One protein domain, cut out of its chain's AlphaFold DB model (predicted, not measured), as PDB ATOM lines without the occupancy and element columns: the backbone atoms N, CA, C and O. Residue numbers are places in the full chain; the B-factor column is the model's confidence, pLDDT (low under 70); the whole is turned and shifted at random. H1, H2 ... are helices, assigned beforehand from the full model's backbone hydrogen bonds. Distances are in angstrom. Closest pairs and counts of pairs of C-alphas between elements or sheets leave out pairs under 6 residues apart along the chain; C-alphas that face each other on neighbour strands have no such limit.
ATOM      1  N   TYR A   4      26.016 -13.029 174.974       89.38
ATOM      2  CA  TYR A   4      25.207 -12.372 176.003       89.38
ATOM      3  C   TYR A   4      23.985 -13.194 176.420       89.38
ATOM      4  O   TYR A   4      23.656 -13.244 177.603       89.38
ATOM      5  N   LEU A   5      23.330 -13.877 175.475       89.31
ATOM      6  CA  LEU A   5      22.169 -14.715 175.784       89.31
ATOM      7  C   LEU A   5      22.556 -15.917 176.646       89.31
ATOM      8  O   LEU A   5      21.782 -16.298 177.522       89.31
ATOM      9  N   GLU A   6      23.733 -16.504 176.429       90.50
ATOM     10  CA  GLU A   6      24.216 -17.591 177.284       90.50
ATOM     11  C   GLU A   6      24.445 -17.120 178.719       90.50
ATOM     12  O   GLU A   6      23.969 -17.779 179.638       90.50
ATOM     13  N   TYR A   7      25.065 -15.953 178.924       91.12
ATOM     14  CA  TYR A   7      25.240 -15.391 180.268       91.12
ATOM     15  C   TYR A   7      23.911 -15.003 180.931       91.12
ATOM     16  O   TYR A   7      23.719 -15.286 182.113       91.12
ATOM     17  N   ILE A   8      22.959 -14.426 180.191       92.00
ATOM     18  CA  ILE A   8      21.630 -14.084 180.731       92.00
ATOM     19  C   ILE A   8      20.890 -15.344 181.206       92.00
ATOM     20  O   ILE A   8      20.273 -15.331 182.272       92.00
ATOM     21  N   LYS A   9      21.007 -16.462 180.475       90.56
ATOM     22  CA  LYS A   9      20.426 -17.756 180.876       90.56
ATOM     23  C   LYS A   9      21.016 -18.315 182.177       90.56
ATOM     24  O   LYS A   9      20.402 -19.196 182.779       90.56
ATOM     25  N   LEU A  10      22.175 -17.826 182.629       91.69
ATOM     26  CA  LEU A  10      22.757 -18.228 183.912       91.69
ATOM     27  C   LEU A  10      22.092 -17.536 185.101       91.69
ATOM     28  O   LEU A  10      22.124 -18.100 186.191       91.69
ATOM     29  N   LEU A  11      21.477 -16.360 184.920       91.38
ATOM     30  CA  LEU A  11      20.932 -15.572 186.033       91.38
ATOM     31  C   LEU A  11      19.922 -16.362 186.885       91.38
ATOM     32  O   LEU A  11      20.112 -16.408 188.100       91.38
ATOM     33  N   PRO A  12      18.917 -17.061 186.312       92.06
ATOM     34  CA  PRO A  12      17.970 -17.829 187.121       92.06
ATOM     35  C   PRO A  12      18.649 -18.975 187.880       92.06
ATOM     36  O   PRO A  12      18.373 -19.189 189.058       92.06
ATOM     37  N   LYS A  13      19.584 -19.686 187.227       88.56
ATOM     38  CA  LYS A  13      20.334 -20.793 187.843       88.56
ATOM     39  C   LYS A  13      21.243 -20.308 188.974       88.56
ATOM     40  O   LYS A  13      21.346 -20.981 189.998       88.56
ATOM     41  N   GLY A  14      21.889 -19.157 188.785       89.81
ATOM     42  CA  GLY A  14      22.734 -18.515 189.786       89.81
ATOM     43  C   GLY A  14      21.931 -18.057 191.000       89.81
ATOM     44  O   GLY A  14      22.343 -18.325 192.121       89.81
ATOM     45  N   LEU A  15      20.756 -17.453 190.789       91.62
ATOM     46  CA  LEU A  15      19.853 -17.050 191.874       91.62
ATOM     47  C   LEU A  15      19.333 -18.249 192.676       91.62
ATOM     48  O   LEU A  15      19.316 -18.198 193.901       91.62
ATOM     49  N   ALA A  16      18.974 -19.345 192.002       90.62
ATOM     50  CA  ALA A  16      18.522 -20.570 192.663       90.62
ATOM     51  C   ALA A  16      19.614 -21.258 193.511       90.62
ATOM     52  O   ALA A  16      19.295 -22.120 194.320       90.62
ATOM     53  N   ASN A  17      20.889 -20.901 193.318       91.62
ATOM     54  CA  ASN A  17      22.045 -21.499 193.996       91.62
ATOM     55  C   ASN A  17      22.990 -20.419 194.547       91.62
ATOM     56  O   ASN A  17      24.216 -20.569 194.511       91.62
ATOM     57  N   ILE A  18      22.427 -19.286 194.978       93.56
ATOM     58  CA  ILE A  18      23.200 -18.090 195.328       93.56
ATOM     59  C   ILE A  18      24.144 -18.329 196.510       93.56
ATOM     60  O   ILE A  18      25.244 -17.782 196.539       93.56
ATOM     61  N   ASP A  19      23.746 -19.195 197.440       93.75
ATOM     62  CA  ASP A  19      24.545 -19.661 198.570       93.75
ATOM     63  C   ASP A  19      25.832 -20.355 198.100       93.75
ATOM     64  O   ASP A  19      26.926 -19.990 198.534       93.75
ATOM     65  N   LYS A  20      25.719 -21.276 197.139       94.06
ATOM     66  CA  LYS A  20      26.854 -22.006 196.555       94.06
ATOM     67  C   LYS A  20      27.758 -21.089 195.735       94.06
ATOM     68  O   LYS A  20      28.982 -21.195 195.796       94.06
ATOM     69  N   VAL A  21      27.169 -20.162 194.976       94.69
ATOM     70  CA  VAL A  21      27.931 -19.165 194.206       94.69
ATOM     71  C   VAL A  21      28.742 -18.274 195.147       94.69
ATOM     72  O   VAL A  21      29.938 -18.077 194.926       94.69
ATOM     73  N   PHE A  22      28.117 -17.772 196.213       96.50
ATOM     74  CA  PHE A  22      28.788 -16.938 197.205       96.50
ATOM     75  C   PHE A  22      29.880 -17.706 197.953       96.50
ATOM     76  O   PHE A  22      30.988 -17.192 198.109       96.50
ATOM     77  N   GLU A  23      29.614 -18.955 198.345       97.00
ATOM     78  CA  GLU A  23      30.621 -19.838 198.935       97.00
ATOM     79  C   GLU A  23      31.843 -19.978 198.014       97.00
ATOM     80  O   GLU A  23      32.976 -19.788 198.461       97.00
ATOM     81  N   GLY A  24      31.619 -20.237 196.721       96.75
ATOM     82  CA  GLY A  24      32.681 -20.332 195.722       96.75
ATOM     83  C   GLY A  24      33.532 -19.063 195.634       96.75
ATOM     84  O   GLY A  24      34.758 -19.152 195.641       96.75
ATOM     85  N   ILE A  25      32.907 -17.881 195.622       97.25
ATOM     86  CA  ILE A  25      33.609 -16.583 195.597       97.25
ATOM     87  C   ILE A  25      34.451 -16.381 196.867       97.25
ATOM     88  O   ILE A  25      35.620 -15.982 196.797       97.25
ATOM     89  N   VAL A  26      33.869 -16.653 198.038       97.75
ATOM     90  CA  VAL A  26      34.548 -16.494 199.330       97.75
ATOM     91  C   VAL A  26      35.741 -17.439 199.429       97.75
ATOM     92  O   VAL A  26      36.836 -17.005 199.789       97.75
ATOM     93  N   ASN A  27      35.562 -18.713 199.088       97.88
ATOM     94  CA  ASN A  27      36.636 -19.700 199.144       97.88
ATOM     95  C   ASN A  27      37.717 -19.429 198.098       97.88
ATOM     96  O   ASN A  27      38.891 -19.588 198.415       97.88
ATOM     97  N   GLU A  28      37.369 -18.935 196.906       97.50
ATOM     98  CA  GLU A  28      38.369 -18.505 195.921       97.50
ATOM     99  C   GLU A  28      39.252 -17.386 196.462       97.50
ATOM    100  O   GLU A  28      40.480 -17.411 196.347       97.50
ATOM    101  N   THR A  29      38.618 -16.409 197.105       97.25
ATOM    102  CA  THR A  29      39.323 -15.295 197.733       97.25
ATOM    103  C   THR A  29      40.241 -15.818 198.836       97.25
ATOM    104  O   THR A  29      41.428 -15.492 198.862       97.25
ATOM    105  N   LYS A  30      39.736 -16.692 199.712       97.38
ATOM    106  CA  LYS A  30      40.542 -17.300 200.776       97.38
ATOM    107  C   LYS A  30      41.696 -18.150 200.237       97.38
ATOM    108  O   LYS A  30      42.787 -18.089 200.793       97.38
ATOM    109  N   LEU A  31      41.499 -18.884 199.142       96.75
ATOM    110  CA  LEU A  31      42.556 -19.639 198.463       96.75
ATOM    111  C   LEU A  31      43.661 -18.698 197.963       96.75
ATOM    112  O   LEU A  31      44.838 -18.932 198.236       96.75
ATOM    113  N   LYS A  32      43.289 -17.590 197.310       95.94
ATOM    114  CA  LYS A  32      44.235 -16.573 196.819       95.94
ATOM    115  C   LYS A  32      45.069 -15.949 197.944       95.94
ATOM    116  O   LYS A  32      46.258 -15.705 197.753       95.94
ATOM    117  N   TYR A  33      44.463 -15.716 199.107       96.88
ATOM    118  CA  TYR A  33      45.146 -15.177 200.289       96.88
ATOM    119  C   TYR A  33      45.710 -16.257 201.231       96.88
ATOM    120  O   TYR A  33      46.204 -15.916 202.301       96.88
ATOM    121  N   LYS A  34      45.669 -17.541 200.839       94.19
ATOM    122  CA  LYS A  34      46.152 -18.693 201.626       94.19
ATOM    123  C   LYS A  34      45.560 -18.773 203.043       94.19
ATOM    124  O   LYS A  34      46.252 -19.126 203.991       94.19
ATOM    125  N   THR A  35      44.278 -18.440 203.188       96.06
ATOM    126  CA  THR A  35      43.547 -18.465 204.470       96.06
ATOM    127  C   THR A  35      42.593 -19.656 204.618       96.06
ATOM    128  O   THR A  35      41.913 -19.773 205.636       96.06
ATOM    129  N   LEU A  36      42.527 -20.549 203.623       95.25
ATOM    130  CA  LEU A  36      41.889 -21.867 203.748       95.25
ATOM    131  C   LEU A  36      42.831 -22.862 204.439       95.25
ATOM    132  O   LEU A  36      44.050 -22.737 204.308       95.25
ATOM    133  N   SER A  37      42.282 -23.885 205.102       96.19
ATOM    134  CA  SER A  37      43.109 -25.001 205.584       96.19
ATOM    135  C   SER A  37      43.752 -25.750 204.412       96.19
ATOM    136  O   SER A  37      43.234 -25.721 203.294       96.19
ATOM    137  N   GLU A  38      44.872 -26.431 204.656       95.75
ATOM    138  CA  GLU A  38      45.586 -27.181 203.611       95.75
ATOM    139  C   GLU A  38      44.684 -28.218 202.929       95.75
ATOM    140  O   GLU A  38      44.646 -28.274 201.702       95.75
ATOM    141  N   ASP A  39      43.859 -28.937 203.697       96.25
ATOM    142  CA  ASP A  39      42.907 -29.916 203.156       96.25
ATOM    143  C   ASP A  39      41.875 -29.282 202.219       96.25
ATOM    144  O   ASP A  39      41.545 -29.833 201.169       96.25
ATOM    145  N   GLN A  40      41.376 -28.092 202.568       97.00
ATOM    146  CA  GLN A  40      40.433 -27.362 201.725       97.00
ATOM    147  C   GLN A  40      41.102 -26.887 200.434       97.00
ATOM    148  O   GLN A  40      40.506 -26.984 199.363       97.00
ATOM    149  N   GLN A  41      42.342 -26.399 200.513       97.44
ATOM    150  CA  GLN A  41      43.102 -26.001 199.326       97.44
ATOM    151  C   GLN A  41      43.348 -27.205 198.408       97.44
ATOM    152  O   GLN A  41      43.097 -27.121 197.202       97.44
ATOM    153  N   ALA A  42      43.781 -28.331 198.980       96.69
ATOM    154  CA  ALA A  42      44.029 -29.569 198.253       96.69
ATOM    155  C   ALA A  42      42.760 -30.087 197.566       96.69
ATOM    156  O   ALA A  42      42.809 -30.467 196.395       96.69
ATOM    157  N   GLU A  43      41.613 -30.037 198.245       97.75
ATOM    158  CA  GLU A  43      40.337 -30.452 197.666       97.75
ATOM    159  C   GLU A  43      39.911 -29.546 196.499       97.75
ATOM    160  O   GLU A  43      39.507 -30.057 195.453       97.75
ATOM    161  N   ILE A  44      40.052 -28.219 196.612       97.94
ATOM    162  CA  ILE A  44      39.742 -27.301 195.500       97.94
ATOM    163  C   ILE A  44      40.637 -27.604 194.293       97.94
ATOM    164  O   ILE A  44      40.146 -27.713 193.165       97.94
ATOM    165  N   ILE A  45      41.943 -27.786 194.513       97.75
ATOM    166  CA  ILE A  45      42.903 -28.106 193.445       97.75
ATOM    167  C   ILE A  45      42.549 -29.446 192.794       97.75
ATOM    168  O   ILE A  45      42.453 -29.528 191.567       97.75
ATOM    169  N   LYS A  46      42.274 -30.478 193.596       97.94
ATOM    170  CA  LYS A  46      41.832 -31.790 193.113       97.94
ATOM    171  C   LYS A  46      40.573 -31.671 192.251       97.94
ATOM    172  O   LYS A  46      40.546 -32.190 191.135       97.94
ATOM    173  N   ARG A  47      39.547 -30.948 192.715       97.94
ATOM    174  CA  ARG A  47      38.304 -30.715 191.952       97.94
ATOM    175  C   ARG A  47      38.551 -29.987 190.635       97.94
ATOM    176  O   ARG A  47      37.890 -30.313 189.647       97.94
ATOM    177  N   ARG A  48      39.476 -29.022 190.600       97.81
ATOM    178  CA  ARG A  48      39.869 -28.324 189.362       97.81
ATOM    179  C   ARG A  48      40.475 -29.275 188.357       97.81
ATOM    180  O   ARG A  48      39.973 -29.327 187.242       97.81
ATOM    181  N   VAL A  49      41.456 -30.075 188.770       98.12
ATOM    182  CA  VAL A  49      42.088 -31.072 187.894       98.12
ATOM    183  C   VAL A  49      41.041 -32.043 187.343       98.12
ATOM    184  O   VAL A  49      40.979 -32.259 186.134       98.12
ATOM    185  N   ILE A  50      40.143 -32.543 188.201       98.19
ATOM    186  CA  ILE A  50      39.020 -33.398 187.784       98.19
ATOM    187  C   ILE A  50      38.143 -32.685 186.744       98.19
ATOM    188  O   ILE A  50      37.820 -33.257 185.706       98.19
ATOM    189  N   CYS A  51      37.746 -31.436 187.000       98.12
ATOM    190  CA  CYS A  51      36.878 -30.691 186.090       98.12
ATOM    191  C   CYS A  51      37.563 -30.304 184.780       98.12
ATOM    192  O   CYS A  51      36.867 -30.224 183.777       98.12
ATOM    193  N   GLN A  52      38.871 -30.052 184.769       97.81
ATOM    194  CA  GLN A  52      39.626 -29.715 183.558       97.81
ATOM    195  C   GLN A  52      39.842 -30.940 182.668       97.81
ATOM    196  O   GLN A  52      39.777 -30.819 181.451       97.81
ATOM    197  N   ALA A  53      40.021 -32.126 183.255       97.50
ATOM    198  CA  ALA A  53      40.127 -33.381 182.508       97.50
ATOM    199  C   ALA A  53      38.762 -33.975 182.106       97.50
ATOM    200  O   ALA A  53      38.691 -34.868 181.267       97.50
ATOM    201  N   CYS A  54      37.666 -33.510 182.711       97.81
ATOM    202  CA  CYS A  54      36.336 -34.073 182.493       97.81
ATOM    203  C   CYS A  54      35.874 -33.899 181.031       97.81
ATOM    204  O   CYS A  54      35.894 -32.769 180.532       97.81
ATOM    205  N   PRO A  55      35.341 -34.946 180.369       97.50
ATOM    206  CA  PRO A  55      34.777 -34.838 179.017       97.50
ATOM    207  C   PRO A  55      33.579 -33.881 178.901       97.50
ATOM    208  O   PRO A  55      33.158 -33.544 177.799       97.50
ATOM    209  N   LEU A  56      33.023 -33.441 180.033       97.38
ATOM    210  CA  LEU A  56      31.899 -32.505 180.139       97.38
ATOM    211  C   LEU A  56      32.342 -31.092 180.575       97.38
ATOM    212  O   LEU A  56      31.518 -30.246 180.937       97.38
ATOM    213  N   ASN A  57      33.649 -30.826 180.605       98.12
ATOM    214  CA  ASN A  57      34.177 -29.464 180.628       98.12
ATOM    215  C   ASN A  57      33.839 -28.763 179.308       98.12
ATOM    216  O   ASN A  57      33.879 -29.407 178.269       98.12
ATOM    217  N   SER A  58      33.549 -27.467 179.319       97.75
ATOM    218  CA  SER A  58      33.181 -26.702 178.127       97.75
ATOM    219  C   SER A  58      34.208 -26.790 177.001       97.75
ATOM    220  O   SER A  58      33.797 -26.828 175.848       97.75
ATOM    221  N   ILE A  59      35.506 -26.861 177.319       97.31
ATOM    222  CA  ILE A  59      36.576 -27.018 176.322       97.31
ATOM    223  C   ILE A  59      36.527 -28.426 175.715       97.31
ATOM    224  O   ILE A  59      36.453 -28.579 174.500       97.31
ATOM    225  N   ASN A  60      36.498 -29.457 176.560       97.81
ATOM    226  CA  ASN A  60      36.546 -30.854 176.113       97.81
ATOM    227  C   ASN A  60      35.239 -31.296 175.440       97.81
ATOM    228  O   ASN A  60      35.243 -32.111 174.522       97.81
ATOM    229  N   ALA A  61      34.108 -30.750 175.886       97.62
ATOM    230  CA  ALA A  61      32.776 -31.130 175.437       97.62
ATOM    231  C   ALA A  61      32.530 -30.811 173.955       97.62
ATOM    232  O   ALA A  61      31.670 -31.446 173.345       97.62
ATOM    233  N   LEU A  62      33.289 -29.873 173.371       96.62
ATOM    234  CA  LEU A  62      33.215 -29.532 171.944       96.62
ATOM    235  C   LEU A  62      33.458 -30.755 171.044       96.62
ATOM    236  O   LEU A  62      32.822 -30.882 169.997       96.62
ATOM    237  N   GLU A  63      34.326 -31.672 171.483       96.38
ATOM    238  CA  GLU A  63      34.723 -32.880 170.742       96.38
ATOM    239  C   GLU A  63      34.467 -34.182 171.527       96.38
ATOM    240  O   GLU A  63      34.790 -35.279 171.074       96.38
ATOM    241  N   SER A  64      33.864 -34.081 172.713       97.00
ATOM    242  CA  SER A  64      33.638 -35.209 173.616       97.00
ATOM    243  C   SER A  64      32.616 -36.199 173.069       97.00
ATOM    244  O   SER A  64      31.443 -35.870 172.863       97.00
ATOM    245  N   LYS A  65      33.042 -37.460 172.941       96.75
ATOM    246  CA  LYS A  65      32.134 -38.574 172.667       96.75
ATOM    247  C   LYS A  65      31.107 -38.748 173.791       96.75
ATOM    248  O   LYS A  65      29.934 -38.904 173.493       96.75
ATOM    249  N   GLU A  66      31.520 -38.642 175.057       95.06
ATOM    250  CA  GLU A  66      30.616 -38.783 176.212       95.06
ATOM    251  C   GLU A  66      29.490 -37.742 176.168       95.06
ATOM    252  O   GLU A  66      28.324 -38.084 176.337       95.06
ATOM    253  N   TYR A  67      29.804 -36.480 175.852       96.38
ATOM    254  CA  TYR A  67      28.769 -35.453 175.701       96.38
ATOM    255  C   TYR A  67      27.805 -35.790 174.556       96.38
ATOM    256  O   TYR A  67      26.586 -35.703 174.713       96.38
ATOM    257  N   LYS A  68      28.346 -36.194 173.402       96.88
ATOM    258  CA  LYS A  68      27.540 -36.548 172.233       96.88
ATOM    259  C   LYS A  68      26.647 -37.759 172.492       96.88
ATOM    260  O   LYS A  68      25.504 -37.753 172.048       96.88
ATOM    261  N   ASP A  69      27.136 -38.758 173.215       94.94
ATOM    262  CA  ASP A  69      26.368 -39.951 173.571       94.94
ATOM    263  C   ASP A  69      25.223 -39.595 174.542       94.94
ATOM    264  O   ASP A  69      24.124 -40.130 174.411       94.94
ATOM    265  N   LEU A  70      25.434 -38.633 175.453       93.44
ATOM    266  CA  LEU A  70      24.406 -38.178 176.402       93.44
ATOM    267  C   LEU A  70      23.320 -37.290 175.778       93.44
ATOM    268  O   LEU A  70      22.165 -37.366 176.192       93.44
ATOM    269  N   PHE A  71      23.674 -36.426 174.821       93.12
ATOM    270  CA  PHE A  71      22.755 -35.407 174.283       93.12
ATOM    271  C   PHE A  71      22.414 -35.581 172.796       93.12
ATOM    272  O   PHE A  71      21.632 -34.804 172.248       93.12
ATOM    273  N   GLY A  72      23.015 -36.555 172.112       95.62
ATOM    274  CA  GLY A  72      22.851 -36.796 170.673       95.62
ATOM    275  C   GLY A  72      23.481 -35.728 169.768       95.62
ATOM    276  O   GLY A  72      23.415 -35.836 168.542       95.62
ATOM    277  N   VAL A  73      24.098 -34.692 170.341       95.62
ATOM    278  CA  VAL A  73      24.657 -33.539 169.623       95.62
ATOM    279  C   VAL A  73      26.010 -33.141 170.200       95.62
ATOM    280  O   VAL A  73      26.286 -33.360 171.374       95.62
ATOM    281  N   ASN A  74      26.851 -32.513 169.378       96.38
ATOM    282  CA  ASN A  74      28.091 -31.911 169.868       96.38
ATOM    283  C   ASN A  74      27.774 -30.665 170.699       96.38
ATOM    284  O   ASN A  74      26.863 -29.898 170.357       96.38
ATOM    285  N   TYR A  75      28.562 -30.437 171.748       97.06
ATOM    286  CA  TYR A  75      28.431 -29.236 172.555       97.06
ATOM    287  C   TYR A  75      28.766 -27.983 171.743       97.06
ATOM    288  O   TYR A  75      29.634 -28.000 170.870       97.06
ATOM    289  N   LYS A  76      28.074 -26.883 172.039       95.62
ATOM    290  CA  LYS A  76      28.327 -25.565 171.451       95.62
ATOM    291  C   LYS A  76      28.134 -24.499 172.516       95.62
ATOM    292  O   LYS A  76      27.151 -24.544 173.254       95.62
ATOM    293  N   THR A  77      29.038 -23.531 172.552       95.88
ATOM    294  CA  THR A  77      28.955 -22.361 173.425       95.88
ATOM    295  C   THR A  77      29.734 -21.204 172.806       95.88
ATOM    296  O   THR A  77      30.732 -21.432 172.125       95.88
ATOM    297  N   ASP A  78      29.277 -19.980 173.052       94.56
ATOM    298  CA  ASP A  78      30.000 -18.739 172.746       94.56
ATOM    299  C   ASP A  78      30.602 -18.094 174.014       94.56
ATOM    300  O   ASP A  78      31.044 -16.942 173.991       94.56
ATOM    301  N   ARG A  79      30.565 -18.792 175.158       94.12
ATOM    302  CA  ARG A  79      31.188 -18.330 176.405       94.12
ATOM    303  C   ARG A  79      32.701 -18.490 176.340       94.12
ATOM    304  O   ARG A  79      33.212 -19.478 175.829       94.12
ATOM    305  N   GLU A  80      33.404 -17.533 176.933       93.06
ATOM    306  CA  GLU A  80      34.873 -17.514 176.975       93.06
ATOM    307  C   GLU A  80      35.436 -18.122 178.263       93.06
ATOM    308  O   GLU A  80      36.623 -18.424 178.336       93.06
ATOM    309  N   ASP A  81      34.607 -18.286 179.295       94.94
ATOM    310  CA  ASP A  81      35.037 -18.876 180.554       94.94
ATOM    311  C   ASP A  81      34.981 -20.405 180.510       94.94
ATOM    312  O   ASP A  81      34.056 -20.981 179.942       94.94
ATOM    313  N   GLU A  82      35.925 -21.080 181.171       97.06
ATOM    314  CA  GLU A  82      35.812 -22.518 181.416       97.06
ATOM    315  C   GLU A  82      34.626 -22.805 182.335       97.06
ATOM    316  O   GLU A  82      34.506 -22.252 183.434       97.06
ATOM    317  N   HIS A  83      33.754 -23.706 181.908       97.44
ATOM    318  CA  HIS A  83      32.557 -24.060 182.652       97.44
ATOM    319  C   HIS A  83      32.171 -25.515 182.423       97.44
ATOM    320  O   HIS A  83      32.768 -26.241 181.638       97.44
ATOM    321  N   CYS A  84      31.170 -25.987 183.153       96.56
ATOM    322  CA  CYS A  84      30.619 -27.317 182.931       96.56
ATOM    323  C   CYS A  84      29.512 -27.261 181.876       96.56
ATOM    324  O   CYS A  84      28.583 -26.470 182.032       96.56
ATOM    325  N   SER A  85      29.549 -28.128 180.867       96.12
ATOM    326  CA  SER A  85      28.492 -28.196 179.849       96.12
ATOM    327  C   SER A  85      27.154 -28.712 180.402       96.12
ATOM    328  O   SER A  85      26.110 -28.462 179.807       96.12
ATOM    329  N   ILE A  86      27.170 -29.364 181.574       95.06
ATOM    330  CA  ILE A  86      25.982 -29.879 182.271       95.06
ATOM    331  C   ILE A  86      25.312 -28.801 183.128       95.06
ATOM    332  O   ILE A  86      24.188 -28.379 182.861       95.06
ATOM    333  N   CYS A  87      26.001 -28.324 184.172       92.31
ATOM    334  CA  CYS A  87      25.411 -27.372 185.119       92.31
ATOM    335  C   CYS A  87      25.609 -25.903 184.722       92.31
ATOM    336  O   CYS A  87      25.043 -25.015 185.353       92.31
ATOM    337  N   SER A  88      26.400 -25.629 183.682       93.94
ATOM    338  CA  SER A  88      26.758 -24.282 183.215       93.94
ATOM    339  C   SER A  88      27.600 -23.455 184.202       93.94
ATOM    340  O   SER A  88      27.972 -22.327 183.877       93.94
ATOM    341  N   CYS A  89      27.955 -23.986 185.376       94.25
ATOM    342  CA  CYS A  89      28.755 -23.261 186.361       94.25
ATOM    343  C   CYS A  89      30.195 -23.054 185.882       94.25
ATOM    344  O   CYS A  89      30.818 -23.984 185.363       94.25
ATOM    345  N   ASN A  90      30.716 -21.852 186.132       95.75
ATOM    346  CA  ASN A  90      32.123 -21.513 185.954       95.75
ATOM    347  C   ASN A  90      33.025 -22.465 186.757       95.75
ATOM    348  O   ASN A  90      32.711 -22.787 187.908       95.75
ATOM    349  N   LEU A  91      34.135 -22.901 186.156       97.12
ATOM    350  CA  LEU A  91      35.037 -23.900 186.724       97.12
ATOM    351  C   LEU A  91      35.661 -23.450 188.049       97.12
ATOM    352  O   LEU A  91      35.700 -24.234 188.998       97.12
ATOM    353  N   ILE A  92      36.105 -22.196 188.144       97.12
ATOM    354  CA  ILE A  92      36.745 -21.664 189.351       97.12
ATOM    355  C   ILE A  92      35.730 -21.646 190.493       97.12
ATOM    356  O   ILE A  92      35.949 -22.266 191.530       97.12
ATOM    357  N   LEU A  93      34.567 -21.033 190.274       96.19
ATOM    358  CA  LEU A  93      33.562 -20.896 191.330       96.19
ATOM    359  C   LEU A  93      33.000 -22.247 191.788       96.19
ATOM    360  O   LEU A  93      32.867 -22.476 192.989       96.19
ATOM    361  N   LYS A  94      32.705 -23.171 190.860       95.69
ATOM    362  CA  LYS A  94      32.141 -24.482 191.229       95.69
ATOM    363  C   LYS A  94      33.129 -25.358 191.998       95.69
ATOM    364  O   LYS A  94      32.705 -26.153 192.825       95.69
ATOM    365  N   THR A  95      34.423 -25.264 191.689       97.50
ATOM    366  CA  THR A  95      35.449 -26.086 192.350       97.50
ATOM    367  C   THR A  95      35.805 -25.524 193.719       97.50
ATOM    368  O   THR A  95      36.141 -26.296 194.612       97.50
ATOM    369  N   SER A  96      35.637 -24.212 193.901       97.69
ATOM    370  CA  SER A  96      35.807 -23.519 195.180       97.69
ATOM    371  C   SER A  96      34.571 -23.590 196.098       97.69
ATOM    372  O   SER A  96      34.700 -23.355 197.298       97.69
ATOM    373  N   SER A  97      33.384 -23.959 195.600       97.38
ATOM    374  CA  SER A  97      32.211 -24.260 196.446       97.38
ATOM    375  C   SER A  97      32.336 -25.667 197.043       97.38
ATOM    376  O   SER A  97      32.022 -26.677 196.408       97.38
ATOM    377  N   LEU A  98      32.847 -25.741 198.272       96.94
ATOM    378  CA  LEU A  98      33.150 -26.998 198.957       96.94
ATOM    379  C   LEU A  98      31.879 -27.742 199.383       96.94
ATOM    380  O   LEU A  98      31.861 -28.973 199.349       96.94
ATOM    381  N   GLY A  99      30.803 -27.018 199.698       95.69
ATOM    382  CA  GLY A  99      29.492 -27.578 200.028       95.69
ATOM    383  C   GLY A  99      28.719 -28.170 198.845       95.69
ATOM    384  O   GLY A  99      27.640 -28.725 199.051       95.69
ATOM    385  N   SER A 100      29.244 -28.076 197.620       94.94
ATOM    386  CA  SER A 100      28.569 -28.552 196.411       94.94
ATOM    387  C   SER A 100      29.048 -29.929 195.951       94.94
ATOM    388  O   SER A 100      30.247 -30.223 195.957       94.94
ATOM    389  N   ASP A 101      28.102 -30.735 195.470       96.06
ATOM    390  CA  ASP A 101      28.368 -31.929 194.669       96.06
ATOM    391  C   ASP A 101      28.728 -31.566 193.218       96.06
ATOM    392  O   ASP A 101      28.548 -30.435 192.748       96.06
ATOM    393  N   CYS A 102      29.236 -32.549 192.475       96.56
ATOM    394  CA  CYS A 102      29.424 -32.427 191.036       96.56
ATOM    395  C   CYS A 102      28.107 -32.061 190.331       96.56
ATOM    396  O   CYS A 102      27.062 -32.630 190.618       96.56
ATOM    397  N   GLY A 103      28.173 -31.185 189.322       92.62
ATOM    398  CA  GLY A 103      27.003 -30.729 188.560       92.62
ATOM    399  C   GLY A 103      26.214 -31.823 187.826       92.62
ATOM    400  O   GLY A 103      25.107 -31.550 187.373       92.62
ATOM    401  N   LEU A 104      26.753 -33.042 187.725       95.88
ATOM    402  CA  LEU A 104      26.005 -34.220 187.281       95.88
ATOM    403  C   LEU A 104      24.863 -34.592 188.239       95.88
ATOM    404  O   LEU A 104      23.924 -35.242 187.800       95.88
ATOM    405  N   SER A 105      24.871 -34.125 189.492       94.94
ATOM    406  CA  SER A 105      23.740 -34.305 190.409       94.94
ATOM    407  C   SER A 105      22.449 -33.720 189.822       94.94
ATOM    408  O   SER A 105      21.438 -34.408 189.770       94.94
ATOM    409  N   TYR A 106      22.515 -32.512 189.248       90.19
ATOM    410  CA  TYR A 106      21.382 -31.874 188.563       90.19
ATOM    411  C   TYR A 106      20.929 -32.644 187.316       90.19
ATOM    412  O   TYR A 106      19.743 -32.672 186.990       90.19
ATOM    413  N   TYR A 107      21.871 -33.251 186.587       92.56
ATOM    414  CA  TYR A 107      21.529 -34.101 185.445       92.56
ATOM    415  C   TYR A 107      20.764 -35.339 185.915       92.56
ATOM    416  O   TYR A 107      19.680 -35.617 185.410       92.56
ATOM    417  N   ASN A 108      21.281 -36.017 186.937       95.81
ATOM    418  CA  ASN A 108      20.702 -37.232 187.497       95.81
ATOM    419  C   ASN A 108      19.299 -37.009 188.079       95.81
ATOM    420  O   ASN A 108      18.438 -37.866 187.921       95.81
ATOM    421  N   GLU A 109      19.040 -35.848 188.691       92.56
ATOM    422  CA  GLU A 109      17.702 -35.463 189.176       92.56
ATOM    423  C   GLU A 109      16.653 -35.402 188.055       92.56
ATOM    424  O   GLU A 109      15.474 -35.658 188.287       92.56
ATOM    425  N   THR A 110      17.075 -35.064 186.835       90.25
ATOM    426  CA  THR A 110      16.186 -34.897 185.675       90.25
ATOM    427  C   THR A 110      16.221 -36.080 184.705       90.25
ATOM    428  O   THR A 110      15.385 -36.144 183.808       90.25
ATOM    429  N   HIS A 111      17.151 -37.022 184.894       92.75
ATOM    430  CA  HIS A 111      17.367 -38.199 184.046       92.75
ATOM    431  C   HIS A 111      17.554 -39.466 184.908       92.75
ATOM    432  O   HIS A 111      18.633 -40.068 184.894       92.75
TER     433      HIS A 111
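AT A GLANCE: This is residues 4 to 111 of the 126 residues of an uncharacterized protein of Spirochaetes bacterium (UniProt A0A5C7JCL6). Two long helices, H3 and H4, make a corner, and the short helix H6 sits inside it, packing on both. H1 and H2 lead into H3 on one side, H5 lies far from the middle beyond H4, and a long loop, residues 72 to 90, brings the chain back to H6 before H7. The printed part has 108 residues, seven named helices, H1 to H7 in order, and no named strand: all helix. It is compact, with a radius of gyration of the C-alphas of 14.2 A, yet elongated, spanning 43 by 28 by 27 A.

HOW THE PARTS SIT: Begin at H1, residues 4 to 8, which meets H2, residues 10 to 15, only through their link. H2 is close but not clearly touching H3, residues 18 to 32, about perpendicular at 82 degrees; their closest C-alphas, Gly 14 and Val 21, are 6.9 A apart. H3 is close but not clearly touching H4, residues 38 to 53, with closest C-alphas Leu 31 and Gln 41 at 6.4 A; at 70.2 degrees they are only just about perpendicular. H5, residues 65 to 71, touches no helix. H6, residues 91 to 96, touches H3 about perpendicular at 86 degrees, closest at C-alphas Gly 24 and Ser 96, 4.5 A. H4, with residues 44 to 51 alone, touches H6 at a shallow tilt of 26 degrees, opposite ways; C-alphas Arg 47 and Thr 95, the closest, are 5.5 A apart. H7, residues 104 to 110, touches no helix. Every O i to N i+4 pair is within hydrogen-bond range in H1 to H6, and 2 of 3 in H7.

IN THESE COORDINATES: Find C-alpha 4 at (25.207, -12.372, 176.003), where H1 begins. H3 runs 21.1 A and H4 22.7 A from first to last C-alpha; H4 begins at C-alpha 38, (45.586, -27.181, 203.611). H7 ends at C-alpha 110, (16.186, -34.897, 185.675).

THE WHOLE: The C-alphas of Thr 35 and Gly 72, the two farthest apart, are 43.7 A apart. The links H4 to H5 and H5 to H6 are long. The printed part has no cut, and no printed residue is under 70 in pLDDT.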